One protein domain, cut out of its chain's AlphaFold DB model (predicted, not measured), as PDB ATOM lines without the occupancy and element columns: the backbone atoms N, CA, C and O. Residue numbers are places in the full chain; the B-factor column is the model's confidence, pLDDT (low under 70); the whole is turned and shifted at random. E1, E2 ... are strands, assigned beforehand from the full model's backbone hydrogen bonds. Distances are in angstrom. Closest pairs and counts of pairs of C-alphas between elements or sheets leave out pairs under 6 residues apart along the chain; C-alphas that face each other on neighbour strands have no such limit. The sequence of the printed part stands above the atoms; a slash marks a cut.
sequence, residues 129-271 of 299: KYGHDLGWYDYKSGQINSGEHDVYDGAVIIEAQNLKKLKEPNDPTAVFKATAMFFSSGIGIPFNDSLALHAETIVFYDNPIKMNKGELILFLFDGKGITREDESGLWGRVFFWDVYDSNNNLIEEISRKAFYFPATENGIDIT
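What this domain is: This is residues 129 to 271 of the 299 residues of an uncharacterized protein of Peptococcaceae bacterium BRH_c8a (UniProt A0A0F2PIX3). What is the shape? Little regular structure is wound in stacked turns: bent E2, then E3 with E4, then E5 with E6, form two walls, E1 extending one, E8 and E7 edging them. What is printed? 143 residues, with no named helix and eight named strands, E1 to E8 along the chain; these strands, which hold 47 of the 143 residues, form one mixed, branched sheet, and the class is all strand; the whole is compact, radius of gyration of the C-alphas 14.5 A, spans 42 by 36 by 26 A.

Where its parts are: Where is E2? Residues 174 to 183, 15.6 A, C-alpha 174 at (-19.831, 24.485, -30.196); it bends by 117 degrees at residue 179. And the others? E1 is residues 152 to 158, E3 194 to 198, E4 201 to 204, E5 215 to 219, E6 234 to 240 (20.3 A), E7 257 to 262, E8 268 to 270, C-alpha 270 at (-26.158, 15.730, -40.964).

How they stand to each other: What neighbours E2? Parallel E1, E3 and E4, within hydrogen-bond range at N 156 and O 180, N 176 and O 196, N 183 and O 203, each 2.8 A. What follows outward? E5 is parallel to E3 (N 197 and O 217, 2.8 A), E6 to E4 (N 204 and O 239, 3.0 A); E8 is antiparallel to E5 (N 218 and O 268, 3.0 A), and E6 and E7 form a hairpin (N 238 and O 259, 2.9 A).

The domain as a whole: Any cut? The printed part has none; links E1 to E2, E5 to E6 and E6 to E7 are long. Where is confidence low? 56 residues are under 70, among them 262 to 271.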
ATOM      1  N   LYS A 129     -20.715  40.179 -39.717       90.00
ATOM      2  CA  LYS A 129     -19.523  40.116 -38.870       90.00
ATOM      3  C   LYS A 129     -18.694  38.913 -39.245       90.00
ATOM      4  O   LYS A 129     -19.220  37.925 -39.753       90.00
ATOM      5  N   TYR A 130     -17.403  38.976 -38.966       91.19
ATOM      6  CA  TYR A 130     -16.612  37.764 -38.985       91.19
ATOM      7  C   TYR A 130     -16.881  36.961 -37.715       91.19
ATOM      8  O   TYR A 130     -16.998  37.524 -36.626       91.19
ATOM      9  N   GLY A 131     -16.960  35.635 -37.826       91.75
ATOM     10  CA  GLY A 131     -17.203  34.789 -36.655       91.75
ATOM     11  C   GLY A 131     -16.094  34.926 -35.601       91.75
ATOM     12  O   GLY A 131     -16.366  34.849 -34.408       91.75
ATOM     13  N   HIS A 132     -14.858  35.226 -36.008       92.25
ATOM     14  CA  HIS A 132     -13.775  35.494 -35.059       92.25
ATOM     15  C   HIS A 132     -13.946  36.811 -34.289       92.25
ATOM     16  O   HIS A 132     -13.575  36.875 -33.119       92.25
ATOM     17  N   ASP A 133     -14.568  37.830 -34.891       92.94
ATOM     18  CA  ASP A 133     -14.919  39.077 -34.192       92.94
ATOM     19  C   ASP A 133     -16.027  38.852 -33.155       92.94
ATOM     20  O   ASP A 133     -16.142  39.594 -32.179       92.94
ATOM     21  N   LEU A 134     -16.843  37.814 -33.362       93.69
ATOM     22  CA  LEU A 134     -17.844  37.330 -32.411       93.69
ATOM     23  C   LEU A 134     -17.257  36.376 -31.360       93.69
ATOM     24  O   LEU A 134     -17.979  35.923 -30.477       93.69
ATOM     25  N   GLY A 135     -15.963  36.053 -31.442       92.88
ATOM     26  CA  GLY A 135     -15.324  35.101 -30.539       92.88
ATOM     27  C   GLY A 135     -15.734  33.646 -30.777       92.88
ATOM     28  O   GLY A 135     -15.517  32.817 -29.899       92.88
ATOM     29  N   TRP A 136     -16.286  33.305 -31.943       92.25
ATOM     30  CA  TRP A 136     -16.663  31.926 -32.279       92.25
ATOM     31  C   TRP A 136     -15.443  31.032 -32.505       92.25
ATOM     32  O   TRP A 136     -15.451  29.848 -32.171       92.25
ATOM     33  N   TYR A 137     -14.374  31.604 -33.055       90.38
ATOM     34  CA  TYR A 137     -13.105  30.927 -33.300       90.38
ATOM     35  C   TYR A 137     -11.950  31.937 -33.342       90.38
ATOM     36  O   TYR A 137     -12.162  33.137 -33.506       90.38
ATOM     37  N   ASP A 138     -10.712  31.468 -33.212       90.50
ATOM     38  CA  ASP A 138      -9.523  32.303 -33.403       90.50
ATOM     39  C   ASP A 138      -9.146  32.399 -34.892       90.50
ATOM     40  O   ASP A 138      -8.901  31.387 -35.546       90.50
ATOM     41  N   TYR A 139      -9.041  33.618 -35.431       90.44
ATOM     42  CA  TYR A 139      -8.788  33.863 -36.860       90.44
ATOM     43  C   TYR A 139      -7.506  33.203 -37.391       90.44
ATOM     44  O   TYR A 139      -7.483  32.660 -38.499       90.44
ATOM     45  N   LYS A 140      -6.417  33.251 -36.613       90.25
ATOM     46  CA  LYS A 140      -5.095  32.781 -37.058       90.25
ATOM     47  C   LYS A 140      -4.988  31.266 -37.015       90.25
ATOM     48  O   LYS A 140      -4.401  30.661 -37.911       90.25
ATOM     49  N   SER A 141      -5.479  30.656 -35.945       86.06
ATOM     50  CA  SER A 141      -5.368  29.219 -35.717       86.06
ATOM     51  C   SER A 141      -6.534  28.430 -36.301       86.06
ATOM     52  O   SER A 141      -6.331  27.259 -36.599       86.06
ATOM     53  N   GLY A 142      -7.709  29.045 -36.467       84.75
ATOM     54  CA  GLY A 142      -8.968  28.378 -36.805       84.75
ATOM     55  C   GLY A 142      -9.583  27.594 -35.649       84.75
ATOM     56  O   GLY A 142     -10.553  26.873 -35.854       84.75
ATOM     57  N   GLN A 143      -9.022  27.703 -34.441       86.88
ATOM     58  CA  GLN A 143      -9.514  26.982 -33.276       86.88
ATOM     59  C   GLN A 143     -10.893  27.508 -32.873       86.88
ATOM     60  O   GLN A 143     -11.024  28.677 -32.512       86.88
ATOM     61  N   ILE A 144     -11.902  26.639 -32.917       86.75
ATOM     62  CA  ILE A 144     -13.262  26.965 -32.481       86.75
ATOM     63  C   ILE A 144     -13.312  27.032 -30.954       86.75
ATOM     64  O   ILE A 144     -12.797  26.150 -30.258       86.75
ATOM     65  N   ASN A 145     -13.961  28.074 -30.442       87.06
ATOM     66  CA  ASN A 145     -14.240  28.231 -29.026       87.06
ATOM     67  C   ASN A 145     -15.480  27.405 -28.664       87.06
ATOM     68  O   ASN A 145     -16.536  27.554 -29.282       87.06
ATOM     69  N   SER A 146     -15.333  26.519 -27.678       83.88
ATOM     70  CA  SER A 146     -16.401  25.638 -27.209       83.88
ATOM     71  C   SER A 146     -17.506  26.404 -26.478       83.88
ATOM     72  O   SER A 146     -17.276  27.485 -25.929       83.88
ATOM     73  N   GLY A 147     -18.704  25.815 -26.454       84.38
ATOM     74  CA  GLY A 147     -19.884  26.385 -25.809       84.38
ATOM     75  C   GLY A 147     -20.867  27.062 -26.766       84.38
ATOM     76  O   GLY A 147     -20.719  27.048 -27.989       84.38
ATOM     77  N   GLU A 148     -21.914  27.625 -26.170       86.31
ATOM     78  CA  GLU A 148     -22.976  28.329 -26.878       86.31
ATOM     79  C   GLU A 148     -22.608  29.803 -27.049       86.31
ATOM     80  O   GLU A 148     -22.310  30.489 -26.071       86.31
ATOM     81  N   HIS A 149     -22.624  30.276 -28.294       87.06
ATOM     82  CA  HIS A 149     -22.361  31.677 -28.613       87.06
ATOM     83  C   HIS A 149     -23.660  32.475 -28.725       87.06
ATOM     84  O   HIS A 149     -24.710  31.938 -29.092       87.06
ATOM     85  N   ASP A 150     -23.572  33.777 -28.446       88.25
ATOM     86  CA  ASP A 150     -24.699  34.698 -28.593       88.25
ATOM     87  C   ASP A 150     -25.232  34.705 -30.033       88.25
ATOM     88  O   ASP A 150     -24.480  34.633 -31.011       88.25
ATOM     89  N   VAL A 151     -26.555  34.834 -30.155       87.50
ATOM     90  CA  VAL A 151     -27.239  34.946 -31.445       87.50
ATOM     91  C   VAL A 151     -26.856  36.254 -32.124       87.50
ATOM     92  O   VAL A 151     -27.056  37.336 -31.570       87.50
ATOM     93  N   TYR A 152     -26.378  36.158 -33.361       88.06
ATOM     94  CA  TYR A 152     -26.153  37.314 -34.213       88.06
ATOM     95  C   TYR A 152     -27.284  37.484 -35.237       88.06
ATOM     96  O   TYR A 152     -27.454  36.663 -36.135       88.06
ATOM     97  N   ASP A 153     -28.052  38.570 -35.124       83.38
ATOM     98  CA  ASP A 153     -29.126  38.907 -36.074       83.38
ATOM     99  C   ASP A 153     -28.544  39.563 -37.338       83.38
ATOM    100  O   ASP A 153     -28.593  40.778 -37.536       83.38
ATOM    101  N   GLY A 154     -27.882  38.746 -38.158       82.69
ATOM    102  CA  GLY A 154     -27.229  39.156 -39.395       82.69
ATOM    103  C   GLY A 154     -26.444  38.019 -40.045       82.69
ATOM    104  O   GLY A 154     -26.527  36.860 -39.633       82.69
ATOM    105  N   ALA A 155     -25.676  38.347 -41.081       85.44
ATOM    106  CA  ALA A 155     -24.787  37.385 -41.723       85.44
ATOM    107  C   ALA A 155     -23.485  37.220 -40.937       85.44
ATOM    108  O   ALA A 155     -22.900  38.197 -40.473       85.44
ATOM    109  N   VAL A 156     -22.971  36.001 -40.843       89.50
ATOM    110  CA  VAL A 156     -21.633  35.758 -40.308       89.50
ATOM    111  C   VAL A 156     -20.757  35.132 -41.372       89.50
ATOM    112  O   VAL A 156     -21.127  34.128 -41.975       89.50
ATOM    113  N   ILE A 157     -19.589  35.732 -41.595       88.62
ATOM    114  CA  ILE A 157     -18.546  35.170 -42.448       88.62
ATOM    115  C   ILE A 157     -17.581  34.381 -41.568       88.62
ATOM    116  O   ILE A 157     -16.996  34.905 -40.618       88.62
ATOM    117  N   ILE A 158     -17.408  33.108 -41.891       89.44
ATOM    118  CA  ILE A 158     -16.445  32.221 -41.265       89.44
ATOM    119  C   ILE A 158     -15.251  32.085 -42.208       89.44
ATOM    120  O   ILE A 158     -15.292  31.365 -43.203       89.44
ATOM    121  N   GLU A 159     -14.177  32.771 -41.839       89.12
ATOM    122  CA  GLU A 159     -12.888  32.787 -42.526       89.12
ATOM    123  C   GLU A 159     -11.755  32.563 -41.514       89.12
ATOM    124  O   GLU A 159     -11.550  33.386 -40.619       89.12
ATOM    125  N   ALA A 160     -11.014  31.465 -41.630       85.94
ATOM    126  CA  ALA A 160      -9.855  31.148 -40.802       85.94
ATOM    127  C   ALA A 160      -8.600  31.004 -41.673       85.94
ATOM    128  O   ALA A 160      -8.625  30.357 -42.718       85.94
ATOM    129  N   GLN A 161      -7.467  31.553 -41.219       85.31
ATOM    130  CA  GLN A 161      -6.197  31.441 -41.954       85.31
ATOM    131  C   GLN A 161      -5.658  30.009 -41.990       85.31
ATOM    132  O   GLN A 161      -4.936  29.637 -42.914       85.31
ATOM    133  N   ASN A 162      -5.969  29.212 -40.967       81.00
ATOM    134  CA  ASN A 162      -5.546  27.824 -40.862       81.00
ATOM    135  C   ASN A 162      -6.727  26.940 -40.472       81.00
ATOM    136  O   ASN A 162      -7.479  27.259 -39.560       81.00
ATOM    137  N   LEU A 163      -6.829  25.779 -41.115       67.12
ATOM    138  CA  LEU A 163      -7.780  24.737 -40.745       67.12
ATOM    139  C   LEU A 163      -7.233  23.976 -39.532       67.12
ATOM    140  O   LEU A 163      -6.455  23.031 -39.695       67.12
ATOM    141  N   LYS A 164      -7.596  24.375 -38.309       64.12
ATOM    142  CA  LYS A 164      -7.349  23.539 -37.125       64.12
ATOM    143  C   LYS A 164      -8.621  23.260 -36.336       64.12
ATOM    144  O   LYS A 164      -9.664  23.862 -36.531       64.12
ATOM    145  N   LYS A 165      -8.470  22.221 -35.524       61.06
ATOM    146  CA  LYS A 165      -9.460  21.466 -34.764       61.06
ATOM    147  C   LYS A 165     -10.259  22.345 -33.783       61.06
ATOM    148  O   LYS A 165      -9.717  23.334 -33.286       61.06
ATOM    149  N   LEU A 166     -11.486  21.922 -33.445       57.56
ATOM    150  CA  LEU A 166     -12.106  22.234 -32.146       57.56
ATOM    151  C   LEU A 166     -11.092  21.981 -31.017       57.56
ATOM    152  O   LEU A 166     -10.096  21.261 -31.177       57.56
ATOM    153  N   LYS A 167     -11.310  22.669 -29.902       62.34
ATOM    154  CA  LYS A 167     -10.502  22.556 -28.687       62.34
ATOM    155  C   LYS A 167     -10.539  21.105 -28.145       62.34
ATOM    156  O   LYS A 167     -11.159  20.236 -28.738       62.34
ATOM    157  N   GLU A 168      -9.712  20.815 -27.142       58.97
ATOM    158  CA  GLU A 168      -9.368  19.454 -26.708       58.97
ATOM    159  C   GLU A 168     -10.576  18.500 -26.583       58.97
ATOM    160  O   GLU A 168     -11.659  18.928 -26.190       58.97
ATOM    161  N   PRO A 169     -10.393  17.194 -26.872       56.69
ATOM    162  CA  PRO A 169     -11.470  16.211 -26.778       56.69
ATOM    163  C   PRO A 169     -12.186  16.297 -25.420       56.69
ATOM    164  O   PRO A 169     -11.519  16.332 -24.381       56.69
ATOM    165  N   ASN A 170     -13.526  16.255 -25.448       64.94
ATOM    166  CA  ASN A 170     -14.478  16.476 -24.339       64.94
ATOM    167  C   ASN A 170     -14.909  17.934 -24.087       64.94
ATOM    168  O   ASN A 170     -15.564  18.201 -23.074       64.94
ATOM    169  N   ASP A 171     -14.567  18.877 -24.963       68.31
ATOM    170  CA  ASP A 171     -15.176  20.205 -24.925       68.31
ATOM    171  C   ASP A 171     -16.672  20.134 -25.322       68.31
ATOM    172  O   ASP A 171     -17.058  19.313 -26.155       68.31
ATOM    173  N   PRO A 172     -17.552  20.954 -24.715       73.81
ATOM    174  CA  PRO A 172     -18.968  20.965 -25.071       73.81
ATOM    175  C   PRO A 172     -19.162  21.377 -26.535       73.81
ATOM    176  O   PRO A 172     -18.413  22.218 -27.045       73.81
ATOM    177  N   THR A 173     -20.205  20.827 -27.170       79.62
ATOM    178  CA  THR A 173     -20.654  21.164 -28.530       79.62
ATOM    179  C   THR A 173     -20.585  22.671 -28.761       79.62
ATOM    180  O   THR A 173     -21.174  23.449 -28.007       79.62
ATOM    181  N   ALA A 174     -19.853  23.087 -29.793       86.94
ATOM    182  CA  ALA A 174     -19.831  24.485 -30.196       86.94
ATOM    183  C   ALA A 174     -21.136  24.802 -30.930       86.94
ATOM    184  O   ALA A 174     -21.527  24.061 -31.832       86.94
ATOM    185  N   VAL A 175     -21.807  25.887 -30.547       90.44
ATOM    186  CA  VAL A 175     -23.081  26.286 -31.157       90.44
ATOM    187  C   VAL A 175     -22.942  27.676 -31.760       90.44
ATOM    188  O   VAL A 175     -22.796  28.659 -31.036       90.44
ATOM    189  N   PHE A 176     -22.997  27.763 -33.088       91.94
ATOM    190  CA  PHE A 176     -23.014  29.028 -33.822       91.94
ATOM    191  C   PHE A 176     -24.448  29.393 -34.170       91.94
ATOM    192  O   PHE A 176     -25.221  28.542 -34.611       91.94
ATOM    193  N   LYS A 177     -24.811  30.664 -33.984       92.88
ATOM    194  CA  LYS A 177     -26.180  31.142 -34.183       92.88
ATOM    195  C   LYS A 177     -26.179  32.458 -34.956       92.88
ATOM    196  O   LYS A 177     -25.798  33.490 -34.408       92.88
ATOM    197  N   ALA A 178     -26.608  32.429 -36.215       88.94
ATOM    198  CA  ALA A 178     -26.757  33.628 -37.040       88.94
ATOM    199  C   ALA A 178     -27.785  33.463 -38.156       88.94
ATOM    200  O   ALA A 178     -27.917  32.376 -38.703       88.94
ATOM    201  N   THR A 179     -28.464  34.545 -38.542       82.62
ATOM    202  CA  THR A 179     -29.471  34.541 -39.621       82.62
ATOM    203  C   THR A 179     -28.951  33.856 -40.890       82.62
ATOM    204  O   THR A 179     -29.626  32.996 -41.456       82.62
ATOM    205  N   ALA A 180     -27.717  34.170 -41.295       82.69
ATOM    206  CA  ALA A 180     -27.021  33.476 -42.375       82.69
ATOM    207  C   ALA A 180     -25.551  33.228 -42.018       82.69
ATOM    208  O   ALA A 180     -24.926  34.050 -41.351       82.69
ATOM    209  N   MET A 181     -24.984  32.122 -42.495       87.75
ATOM    210  CA  MET A 181     -23.572  31.784 -42.309       87.75
ATOM    211  C   MET A 181     -22.900  31.483 -43.644       87.75
ATOM    212  O   MET A 181     -23.404  30.697 -44.443       87.75
ATOM    213  N   PHE A 182     -21.740  32.091 -43.855       85.38
ATOM    214  CA  PHE A 182     -20.955  31.983 -45.076       85.38
ATOM    215  C   PHE A 182     -19.548  31.520 -44.718       85.38
ATOM    216  O   PHE A 182     -18.762  32.278 -44.158       85.38
ATOM    217  N   PHE A 183     -19.221  30.275 -45.023       86.88
ATOM    218  CA  PHE A 183     -17.909  29.698 -44.778       86.88
ATOM    219  C   PHE A 183     -17.038  29.943 -46.006       86.88
ATOM    220  O   PHE A 183     -17.242  29.296 -47.022       86.88
ATOM    221  N   SER A 184     -16.109  30.898 -45.934       82.50
ATOM    222  CA  SER A 184     -15.127  31.180 -46.998       82.50
ATOM    223  C   SER A 184     -13.853  30.347 -46.875       82.50
ATOM    224  O   SER A 184     -13.028  30.305 -47.783       82.50
ATOM    225  N   SER A 185     -13.688  29.685 -45.734       81.00
ATOM    226  CA  SER A 185     -12.684  28.659 -45.507       81.00
ATOM    227  C   SER A 185     -13.359  27.440 -44.900       81.00
ATOM    228  O   SER A 185     -14.299  27.584 -44.113       81.00
ATOM    229  N   GLY A 186     -12.825  26.250 -45.175       73.94
ATOM    230  CA  GLY A 186     -13.271  25.039 -44.494       73.94
ATOM    231  C   GLY A 186     -13.209  25.159 -42.963       73.94
ATOM    232  O   GLY A 186     -12.484  25.974 -42.392       73.94
ATOM    233  N   ILE A 187     -13.949  24.294 -42.279       74.81
ATOM    234  CA  ILE A 187     -13.818  24.077 -40.835       74.81
ATOM    235  C   ILE A 187     -13.391  22.633 -40.592       74.81
ATOM    236  O   ILE A 187     -13.878  21.715 -41.247       74.81
ATOM    237  N   GLY A 188     -12.472  22.425 -39.647       73.94
ATOM    238  CA  GLY A 188     -12.106  21.091 -39.180       73.94
ATOM    239  C   GLY A 188     -12.876  20.712 -37.919       73.94
ATOM    240  O   GLY A 188     -12.572  21.244 -36.853       73.94
ATOM    241  N   ILE A 189     -13.804  19.757 -38.020       72.88
ATOM    242  CA  ILE A 189     -14.480  19.166 -36.853       72.88
ATOM    243  C   ILE A 189     -13.664  17.933 -36.416       72.88
ATOM    244  O   ILE A 189     -13.518  16.991 -37.208       72.88
ATOM    245  N   PRO A 190     -13.052  17.927 -35.216       65.69
ATOM    246  CA  PRO A 190     -12.265  16.805 -34.725       65.69
ATOM    247  C   PRO A 190     -13.125  15.598 -34.376       65.69
ATOM    248  O   PRO A 190     -14.350  15.615 -34.411       65.69
ATOM    249  N   PHE A 191     -12.420  14.529 -34.031       65.44
ATOM    250  CA  PHE A 191     -12.994  13.261 -33.624       65.44
ATOM    251  C   PHE A 191     -13.739  13.393 -32.296       65.44
ATOM    252  O   PHE A 191     -13.123  13.805 -31.316       65.44
ATOM    253  N   ASN A 192     -15.003  12.957 -32.269       70.12
ATOM    254  CA  ASN A 192     -15.924  13.029 -31.125       70.12
ATOM    255  C   ASN A 192     -16.359  14.439 -30.690       70.12
ATOM    256  O   ASN A 192     -16.896  14.566 -29.591       70.12
ATOM    257  N   ASP A 193     -16.159  15.467 -31.513       74.81
ATOM    258  CA  ASP A 193     -16.753  16.777 -31.248       74.81
ATOM    259  C   ASP A 193     -17.911  17.046 -32.215       74.81
ATOM    260  O   ASP A 193     -17.935  16.537 -33.341       74.81
ATOM    261  N   SER A 194     -18.840  17.897 -31.786       79.50
ATOM    262  CA  SER A 194     -19.992  18.299 -32.592       79.50
ATOM    263  C   SER A 194     -20.001  19.820 -32.779       79.50
ATOM    264  O   SER A 194     -19.692  20.582 -31.854       79.50
ATOM    265  N   LEU A 195     -20.361  20.271 -33.982       84.12
ATOM    266  CA  LEU A 195     -20.618  21.675 -34.304       84.12
ATOM    267  C   LEU A 195     -22.090  21.826 -34.684       84.12
ATOM    268  O   LEU A 195     -22.538  21.246 -35.672       84.12
ATOM    269  N   ALA A 196     -22.826  22.618 -33.913       86.94
ATOM    270  CA  ALA A 196     -24.206  22.966 -34.204       86.94
ATOM    271  C   ALA A 196     -24.272  24.339 -34.884       86.94
ATOM    272  O   ALA A 196     -23.773  25.330 -34.351       86.94
ATOM    273  N   LEU A 197     -24.905  24.405 -36.054       88.56
ATOM    274  CA  LEU A 197     -25.121  25.639 -36.805       88.56
ATOM    275  C   LEU A 197     -26.615  25.958 -36.830       88.56
ATOM    276  O   LEU A 197     -27.396  25.221 -37.425       88.56
ATOM    277  N   HIS A 198     -27.009  27.064 -36.205       88.94
ATOM    278  CA  HIS A 198     -28.367  27.593 -36.267       88.94
ATOM    279  C   HIS A 198     -28.392  28.748 -37.260       88.94
ATOM    280  O   HIS A 198     -27.831  29.806 -36.965       88.94
ATOM    281  N   ALA A 199     -29.007  28.543 -38.424       82.75
ATOM    282  CA  ALA A 199     -29.130  29.559 -39.465       82.75
ATOM    283  C   ALA A 199     -30.279  29.261 -40.432       82.75
ATOM    284  O   ALA A 199     -30.647  28.109 -40.649       82.75
ATOM    285  N   GLU A 200     -30.817  30.304 -41.067       77.56
ATOM    286  CA  GLU A 200     -31.780  30.145 -42.166       77.56
ATOM    287  C   GLU A 200     -31.074  29.715 -43.459       77.56
ATOM    288  O   GLU A 200     -31.608  28.954 -44.267       77.56
ATOM    289  N   THR A 201     -29.861  30.233 -43.671       74.12
ATOM    290  CA  THR A 201     -29.031  29.957 -44.844       74.12
ATOM    291  C   THR A 201     -27.602  29.662 -44.418       74.12
ATOM    292  O   THR A 201     -26.987  30.455 -43.703       74.12
ATOM    293  N   ILE A 202     -27.059  28.548 -44.905       80.81
ATOM    294  CA  ILE A 202     -25.659  28.169 -44.713       80.81
ATOM    295  C   ILE A 202     -25.022  27.946 -46.079       80.81
ATOM    296  O   ILE A 202     -25.547  27.195 -46.901       80.81
ATOM    297  N   VAL A 203     -23.884  28.591 -46.324       76.81
ATOM    298  CA  VAL A 203     -23.149  28.474 -47.587       76.81
ATOM    299  C   VAL A 203     -21.697  28.121 -47.310       76.81
ATOM    300  O   VAL A 203     -21.043  28.803 -46.527       76.81
ATOM    301  N   PHE A 204     -21.185  27.093 -47.983       78.94
ATOM    302  CA  PHE A 204     -19.774  26.707 -47.948       78.94
ATOM    303  C   PHE A 204     -19.094  27.037 -49.282       78.94
ATOM    304  O   PHE A 204     -19.358  26.372 -50.284       78.94
ATOM    305  N   TYR A 205     -18.225  28.051 -49.284       65.44
ATOM    306  CA  TYR A 205     -17.366  28.457 -50.398       65.44
ATOM    307  C   TYR A 205     -15.974  27.826 -50.235       65.44
ATOM    308  O   TYR A 205     -15.372  27.955 -49.176       65.44
ATOM    309  N   ASP A 206     -15.485  27.149 -51.277       58.69
ATOM    310  CA  ASP A 206     -14.132  26.589 -51.438       58.69
ATOM    311  C   ASP A 206     -13.476  25.911 -50.204       58.69
ATOM    312  O   ASP A 206     -12.929  26.540 -49.298       58.69
ATOM    313  N   ASN A 207     -13.359  24.579 -50.283       58.28
ATOM    314  CA  ASN A 207     -12.930  23.612 -49.255       58.28
ATOM    315  C   ASN A 207     -14.043  23.195 -48.283       58.28
ATOM    316  O   ASN A 207     -14.390  23.954 -47.375       58.28
ATOM    317  N   PRO A 208     -14.539  21.949 -48.388       62.22
ATOM    318  CA  PRO A 208     -15.598  21.473 -47.514       62.22
ATOM    319  C   PRO A 208     -15.139  21.413 -46.056       62.22
ATOM    320  O   PRO A 208     -13.942  21.327 -45.747       62.22
ATOM    321  N   ILE A 209     -16.123  21.397 -45.153       65.25
ATOM    322  CA  ILE A 209     -15.917  20.981 -43.766       65.25
ATOM    323  C   ILE A 209     -15.165  19.646 -43.785       65.25
ATOM    324  O   ILE A 209     -15.625  18.658 -44.353       65.25
ATOM    325  N   LYS A 210     -13.993  19.609 -43.149       65.62
ATOM    326  CA  LYS A 210     -13.250  18.370 -42.934       65.62
ATOM    327  C   LYS A 210     -13.727  17.764 -41.626       65.62
ATOM    328  O   LYS A 210     -13.300  18.183 -40.551       65.62
ATOM    329  N   MET A 211     -14.614  16.784 -41.728       60.94
ATOM    330  CA  MET A 211     -15.105  16.016 -40.588       60.94
ATOM    331  C   MET A 211     -14.242  14.767 -40.420       60.94
ATOM    332  O   MET A 211     -14.030  14.016 -41.369       60.94
ATOM    333  N   ASN A 212     -13.720  14.532 -39.217       62.47
ATOM    334  CA  ASN A 212     -13.028  13.284 -38.897       62.47
ATOM    335  C   ASN A 212     -13.737  12.585 -37.736       62.47
ATOM    336  O   ASN A 212     -13.245  12.628 -36.615       62.47
ATOM    337  N   LYS A 213     -14.892  11.962 -38.021       63.78
ATOM    338  CA  LYS A 213     -15.817  11.363 -37.034       63.78
ATOM    339  C   LYS A 213     -16.344  12.346 -35.974       63.78
ATOM    340  O   LYS A 213     -16.487  11.984 -34.810       63.78
ATOM    341  N   GLY A 214     -16.551  13.594 -36.378       60.16
ATOM    342  CA  GLY A 214     -17.359  14.556 -35.629       60.16
ATOM    343  C   GLY A 214     -18.747  14.676 -36.255       60.16
ATOM    344  O   GLY A 214     -18.959  14.151 -37.348       60.16
ATOM    345  N   GLU A 215     -19.657  15.379 -35.592       67.81
ATOM    346  CA  GLU A 215     -21.035  15.592 -36.058       67.81
ATOM    347  C   GLU A 215     -21.241  17.055 -36.475       67.81
ATOM    348  O   GLU A 215     -20.781  17.986 -35.804       67.81
ATOM    349  N   LEU A 216     -21.937  17.267 -37.593       74.12
ATOM    350  CA  LEU A 216     -22.397  18.580 -38.032       74.12
ATOM    351  C   LEU A 216     -23.913  18.598 -37.887       74.12
ATOM    352  O   LEU A 216     -24.627  17.912 -38.616       74.12
ATOM    353  N   ILE A 217     -24.400  19.400 -36.950       75.12
ATOM    354  CA  ILE A 217     -25.824  19.458 -36.640       75.12
ATOM    355  C   ILE A 217     -26.370  20.775 -37.172       75.12
ATOM    356  O   ILE A 217     -25.862  21.845 -36.832       75.12
ATOM    357  N   LEU A 218     -27.391  20.710 -38.021       76.12
ATOM    358  CA  LEU A 218     -27.988  21.892 -38.630       76.12
ATOM    359  C   LEU A 218     -29.363  22.159 -38.029       76.12
ATOM    360  O   LEU A 218     -30.228  21.284 -37.974       76.12
ATOM    361  N   PHE A 219     -29.564  23.400 -37.603       72.62
ATOM    362  CA  PHE A 219     -30.808  23.875 -37.020       72.62
ATOM    363  C   PHE A 219     -31.317  25.093 -37.780       72.62
ATOM    364  O   PHE A 219     -30.556  25.983 -38.163       72.62
ATOM    365  N   LEU A 220     -32.636  25.163 -37.928       70.44
ATOM    366  CA  LEU A 220     -33.313  26.401 -38.293       70.44
ATOM    367  C   LEU A 220     -33.560  27.238 -37.046       70.44
ATOM    368  O   LEU A 220     -33.718  26.710 -35.945       70.44
ATOM    369  N   PHE A 221     -33.601  28.556 -37.216       64.75
ATOM    370  CA  PHE A 221     -34.095  29.425 -36.156       64.75
ATOM    371  C   PHE A 221     -35.593  29.205 -35.959       64.75
ATOM    372  O   PHE A 221     -36.351  29.165 -36.927       64.75
ATOM    373  N   ASP A 222     -36.029  29.120 -34.703       56.31
ATOM    374  CA  ASP A 222     -37.449  29.003 -34.379       56.31
ATOM    375  C   ASP A 222     -38.260  30.120 -35.047       56.31
ATOM    376  O   ASP A 222     -37.998  31.312 -34.867       56.31
ATOM    377  N   GLY A 223     -39.247  29.718 -35.848       54.62
ATOM    378  CA  GLY A 223     -40.136  30.635 -36.561       54.62
ATOM    379  C   GLY A 223     -39.506  31.377 -37.746       54.62
ATOM    380  O   GLY A 223     -40.185  32.224 -38.329       54.62
ATOM    381  N   LYS A 224     -38.261  31.070 -38.132       57.72
ATOM    382  CA  LYS A 224     -37.616  31.632 -39.324       57.72
ATOM    383  C   LYS A 224     -37.163  30.525 -40.283       57.72
ATOM    384  O   LYS A 224     -36.479  29.582 -39.904       57.72
ATOM    385  N   GLY A 225     -37.565  30.641 -41.543       58.25
ATOM    386  CA  GLY A 225     -37.216  29.703 -42.606       58.25
ATOM    387  C   GLY A 225     -37.839  30.129 -43.928       58.25
ATOM    388  O   GLY A 225     -38.681  31.028 -43.978       58.25
ATOM    389  N   ILE A 226     -37.415  29.495 -45.013       59.62
ATOM    390  CA  ILE A 226     -37.970  29.753 -46.338       59.62
ATOM    391  C   ILE A 226     -39.217  28.896 -46.559       59.62
ATOM    392  O   ILE A 226     -39.251  27.711 -46.225       59.62
ATOM    393  N   THR A 227     -40.258  29.505 -47.118       63.25
ATOM    394  CA  THR A 227     -41.440  28.783 -47.596       63.25
ATOM    395  C   THR A 227     -41.148  28.228 -48.981       63.25
ATOM    396  O   THR A 227     -40.807  28.988 -49.891       63.25
ATOM    397  N   ARG A 228     -41.297  26.918 -49.139       67.81
ATOM    398  CA  ARG A 228     -41.230  26.236 -50.430       67.81
ATOM    399  C   ARG A 228     -42.597  26.301 -51.118       67.81
ATOM    400  O   ARG A 228     -43.625  26.202 -50.458       67.81
ATOM    401  N   GLU A 229     -42.628  26.524 -52.433       59.88
ATOM    402  CA  GLU A 229     -43.899  26.593 -53.184       59.88
ATOM    403  C   GLU A 229     -44.571  25.218 -53.314       59.88
ATOM    404  O   GLU A 229     -45.792  25.133 -53.448       59.88
ATOM    405  N   ASP A 230     -43.778  24.151 -53.271       71.25
ATOM    406  CA  ASP A 230     -44.197  22.758 -53.402       71.25
ATOM    407  C   ASP A 230     -44.533  22.084 -52.062       71.25
ATOM    408  O   ASP A 230     -45.144  21.015 -52.055       71.25
ATOM    409  N   GLU A 231     -44.192  22.704 -50.928       67.44
ATOM    410  CA  GLU A 231     -44.258  22.060 -49.615       67.44
ATOM    411  C   GLU A 231     -44.771  22.991 -48.511       67.44
ATOM    412  O   GLU A 231     -44.457  24.177 -48.443       67.44
ATOM    413  N   SER A 232     -45.546  22.437 -47.577       70.94
ATOM    414  CA  SER A 232     -45.978  23.163 -46.380       70.94
ATOM    415  C   SER A 232     -44.889  23.150 -45.306       70.94
ATOM    416  O   SER A 232     -44.420  22.076 -44.936       70.94
ATOM    417  N   GLY A 233     -44.556  24.310 -44.736       72.75
ATOM    418  CA  GLY A 233     -43.658  24.422 -43.580       72.75
ATOM    419  C   GLY A 233     -42.534  25.437 -43.777       72.75
ATOM    420  O   GLY A 233     -42.431  26.072 -44.826       72.75
ATOM    421  N   LEU A 234     -41.714  25.606 -42.740       70.06
ATOM    422  CA  LEU A 234     -40.482  26.387 -42.803       70.06
ATOM    423  C   LEU A 234     -39.311  25.450 -43.083       70.06
ATOM    424  O   LEU A 234     -39.170  24.413 -42.433       70.06
ATOM    425  N   TRP A 235     -38.481  25.841 -44.041       74.88
ATOM    426  CA  TRP A 235     -37.335  25.066 -44.492       74.88
ATOM    427  C   TRP A 235     -36.049  25.862 -44.343       74.88
ATOM    428  O   TRP A 235     -36.045  27.094 -44.382       74.88
ATOM    429  N   GLY A 236     -34.956  25.138 -44.180       70.31
ATOM    430  CA  GLY A 236     -33.601  25.652 -44.198       70.31
ATOM    431  C   GLY A 236     -32.951  25.303 -45.514       70.31
ATOM    432  O   GLY A 236     -33.392  24.384 -46.208       70.31
ATOM    433  N   ARG A 237     -31.908  26.048 -45.871       72.50
ATOM    434  CA  ARG A 237     -31.158  25.804 -47.100       72.50
ATOM    435  C   ARG A 237     -29.668  25.758 -46.821       72.50
ATOM    436  O   ARG A 237     -29.107  26.703 -46.264       72.50
ATOM    437  N   VAL A 238     -29.033  24.681 -47.264       75.75
ATOM    438  CA  VAL A 238     -27.582  24.493 -47.211       75.75
ATOM    439  C   VAL A 238     -27.053  24.352 -48.620       75.75
ATOM    440  O   VAL A 238     -27.594  23.594 -49.417       75.75
ATOM    441  N   PHE A 239     -25.999  25.090 -48.930       69.06
ATOM    442  CA  PHE A 239     -25.337  25.014 -50.221       69.06
ATOM    443  C   PHE A 239     -23.887  24.577 -50.039       69.06
ATOM    444  O   PHE A 239     -23.142  25.185 -49.263       69.06
ATOM    445  N   PHE A 240     -23.483  23.551 -50.787       69.88
ATOM    446  CA  PHE A 240     -22.097  23.102 -50.851       69.88
ATOM    447  C   PHE A 240     -21.514  23.457 -52.212       69.88
ATOM    448  O   PHE A 240     -22.071  23.059 -53.229       69.88
ATOM    449  N   TRP A 241     -20.388  24.172 -52.253       62.81
ATOM    450  CA  TRP A 241     -19.708  24.445 -53.520       62.81
ATOM    451  C   TRP A 241     -19.010  23.192 -54.066       62.81
ATOM    452  O   TRP A 241     -19.432  22.668 -55.091       62.81
ATOM    453  N   ASP A 242     -18.033  22.650 -53.332       67.94
ATOM    454  CA  ASP A 242     -17.344  21.396 -53.661       67.94
ATOM    455  C   ASP A 242     -17.285  20.481 -52.427       67.94
ATOM    456  O   ASP A 242     -16.888  20.901 -51.335       67.94
ATOM    457  N   VAL A 243     -17.655  19.213 -52.596       63.78
ATOM    458  CA  VAL A 243     -17.614  18.175 -51.556       63.78
ATOM    459  C   VAL A 243     -16.646  17.090 -51.984       63.78
ATOM    460  O   VAL A 243     -16.720  16.617 -53.110       63.78
ATOM    461  N   TYR A 244     -15.751  16.671 -51.091       65.75
ATOM    462  CA  TYR A 244     -14.763  15.635 -51.378       65.75
ATOM    463  C   TYR A 244     -14.929  14.438 -50.439       65.75
ATOM    464  O   TYR A 244     -15.250  14.611 -49.263       65.75
ATOM    465  N   ASP A 245     -14.689  13.229 -50.948       70.38
ATOM    466  CA  ASP A 245     -14.642  12.010 -50.139       70.38
ATOM    467  C   ASP A 245     -13.355  11.929 -49.285       70.38
ATOM    468  O   ASP A 245     -12.460  12.780 -49.350       70.38
ATOM    469  N   SER A 246     -13.225  10.866 -48.484       63.25
ATOM    470  CA  SER A 246     -12.041  10.626 -47.640       63.25
ATOM    471  C   SER A 246     -10.733  10.433 -48.421       63.25
ATOM    472  O   SER A 246      -9.652  10.562 -47.843       63.25
ATOM    473  N   ASN A 247     -10.816  10.163 -49.724       70.75
ATOM    474  CA  ASN A 247      -9.690  10.021 -50.641       70.75
ATOM    475  C   ASN A 247      -9.432  11.301 -51.455       70.75
ATOM    476  O   ASN A 247      -8.585  11.288 -52.348       70.75
ATOM    477  N   ASN A 248     -10.117  12.404 -51.131       69.81
ATOM    478  CA  ASN A 248     -10.024  13.688 -51.819       69.81
ATOM    479  C   ASN A 248     -10.535  13.652 -53.276       69.81
ATOM    480  O   ASN A 248     -10.082  14.437 -54.111       69.81
ATOM    481  N   ASN A 249     -11.482  12.763 -53.588       73.00
ATOM    482  CA  ASN A 249     -12.218  12.773 -54.854       73.00
ATOM    483  C   ASN A 249     -13.446  13.674 -54.736       73.00
ATOM    484  O   ASN A 249     -14.158  13.598 -53.737       73.00
ATOM    485  N   LEU A 250     -13.709  14.501 -55.750       71.31
ATOM    486  CA  LEU A 250     -14.907  15.341 -55.806       71.31
ATOM    487  C   LEU A 250     -16.165  14.460 -55.898       71.31
ATOM    488  O   LEU A 250     -16.246  13.571 -56.745       71.31
ATOM    489  N   ILE A 251     -17.152  14.728 -55.048       72.88
ATOM    490  CA  ILE A 251     -18.481  14.122 -55.069       72.88
ATOM    491  C   ILE A 251     -19.402  15.082 -55.830       72.88
ATOM    492  O   ILE A 251     -20.047  15.952 -55.240       72.88
ATOM    493  N   GLU A 252     -19.435  14.950 -57.157       74.31
ATOM    494  CA  GLU A 252     -20.242  15.809 -58.044       74.31
ATOM    495  C   GLU A 252     -21.740  15.769 -57.709       74.31
ATOM    496  O   GLU A 252     -22.432  16.763 -57.879       74.31
ATOM    497  N   GLU A 253     -22.235  14.649 -57.167       68.00
ATOM    498  CA  GLU A 253     -23.643  14.488 -56.775       68.00
ATOM    499  C   GLU A 253     -24.090  15.500 -55.711       68.00
ATOM    500  O   GLU A 253     -25.261  15.867 -55.694       68.00
ATOM    501  N   ILE A 254     -23.176  15.944 -54.840       65.94
ATOM    502  CA  ILE A 254     -23.462  16.852 -53.714       65.94
ATOM    503  C   ILE A 254     -22.945  18.265 -54.001       65.94
ATOM    504  O   ILE A 254     -23.521  19.259 -53.559       65.94
ATOM    505  N   SER A 255     -21.842  18.353 -54.738       64.19
ATOM    506  CA  SER A 255     -21.209  19.621 -55.087       64.19
ATOM    507  C   SER A 255     -22.144  20.469 -55.947       64.19
ATOM    508  O   SER A 255     -22.782  19.966 -56.869       64.19
ATOM    509  N   ARG A 256     -22.196  21.769 -55.660       62.16
ATOM    510  CA  ARG A 256     -22.988  22.781 -56.375       62.16
ATOM    511  C   ARG A 256     -24.494  22.549 -56.329       62.16
ATOM    512  O   ARG A 256     -25.213  23.031 -57.193       62.16
ATOM    513  N   LYS A 257     -24.991  21.829 -55.321       68.12
ATOM    514  CA  LYS A 257     -26.429  21.657 -55.098       68.12
ATOM    515  C   LYS A 257     -26.867  22.313 -53.798       68.12
ATOM    516  O   LYS A 257     -26.146  22.330 -52.796       68.12
ATOM    517  N   ALA A 258     -28.074  22.869 -53.834       65.62
ATOM    518  CA  ALA A 258     -28.772  23.339 -52.650       65.62
ATOM    519  C   ALA A 258     -29.584  22.189 -52.053       65.62
ATOM    520  O   ALA A 258     -30.386  21.566 -52.743       65.62
ATOM    521  N   PHE A 259     -29.406  21.966 -50.762       75.06
ATOM    522  CA  PHE A 259     -30.130  20.985 -49.976       75.06
ATOM    523  C   PHE A 259     -31.108  21.688 -49.050       75.06
ATOM    524  O   PHE A 259     -30.746  22.644 -48.355       75.06
ATOM    525  N   TYR A 260     -32.345  21.205 -49.044       72.50
ATOM    526  CA  TYR A 260     -33.402  21.708 -48.181       72.50
ATOM    527  C   TYR A 260     -33.616  20.745 -47.025       72.50
ATOM    528  O   TYR A 260     -33.565  19.531 -47.202       72.50
ATOM    529  N   PHE A 261     -33.850  21.290 -45.838       71.81
ATOM    530  CA  PHE A 261     -34.082  20.487 -44.646       71.81
ATOM    531  C   PHE A 261     -35.241  21.085 -43.834       71.81
ATOM    532  O   PHE A 261     -35.304  22.313 -43.691       71.81
ATOM    533  N   PRO A 262     -36.207  20.271 -43.370       69.50
ATOM    534  CA  PRO A 262     -37.388  20.787 -42.686       69.50
ATOM    535  C   PRO A 262     -37.038  21.314 -41.292       69.50
ATOM    536  O   PRO A 262     -36.147  20.790 -40.621       69.50
ATOM    537  N   ALA A 263     -37.782  22.315 -40.817       63.78
ATOM    538  CA  ALA A 263     -37.731  22.728 -39.417       63.78
ATOM    539  C   ALA A 263     -38.254  21.610 -38.513       63.78
ATOM    540  O   ALA A 263     -39.455  21.347 -38.453       63.78
ATOM    541  N   THR A 264     -37.344  20.945 -37.807       62.25
ATOM    542  CA  THR A 264     -37.660  19.979 -36.753       62.25
ATOM    543  C   THR A 264     -37.294  20.578 -35.396       62.25
ATOM    544  O   THR A 264     -36.271  21.247 -35.262       62.25
ATOM    545  N   GLU A 265     -38.092  20.298 -34.360       50.97
ATOM    546  CA  GLU A 265     -37.798  20.733 -32.979       50.97
ATOM    547  C   GLU A 265     -36.455  20.181 -32.452       50.97
ATOM    548  O   GLU A 265     -35.891  20.719 -31.505       50.97
ATOM    549  N   ASN A 266     -35.923  19.126 -33.082       53.59
ATOM    550  CA  ASN A 266     -34.701  18.435 -32.668       53.59
ATOM    551  C   ASN A 266     -33.486  18.713 -33.573       53.59
ATOM    552  O   ASN A 266     -32.433  18.117 -33.356       53.59
ATOM    553  N   GLY A 267     -33.612  19.593 -34.576       52.69
ATOM    554  CA  GLY A 267     -32.591  19.773 -35.613       52.69
ATOM    555  C   GLY A 267     -32.437  18.558 -36.523       52.69
ATOM    556  O   GLY A 267     -33.100  17.527 -36.352       52.69
ATOM    557  N   ILE A 268     -31.576  18.690 -37.527       52.12
ATOM    558  CA  ILE A 268     -31.206  17.587 -38.410       52.12
ATOM    559  C   ILE A 268     -29.718  17.332 -38.219       52.12
ATOM    560  O   ILE A 268     -28.875  18.187 -38.498       52.12
ATOM    561  N   ASP A 269     -29.413  16.145 -37.705       50.62
ATOM    562  CA  ASP A 269     -28.059  15.620 -37.685       50.62
ATOM    563  C   ASP A 269     -27.679  15.263 -39.120       50.62
ATOM    564  O   ASP A 269     -28.217  14.323 -39.712       50.62
ATOM    565  N   ILE A 270     -26.785  16.062 -39.698       53.84
ATOM    566  CA  ILE A 270     -26.158  15.730 -40.964       53.84
ATOM    567  C   ILE A 270     -24.775  15.200 -40.625       53.84
ATOM    568  O   ILE A 270     -23.752  15.869 -40.780       53.84
ATOM    569  N   THR A 271     -24.733  13.944 -40.197       50.53
ATOM    570  CA  THR A 271     -23.511  13.157 -40.268       50.53
ATOM    571  C   THR A 271     -23.245  12.904 -41.750       50.53
ATOM    572  O   THR A 271     -23.692  11.919 -42.341       50.53
TER     573      THR A 271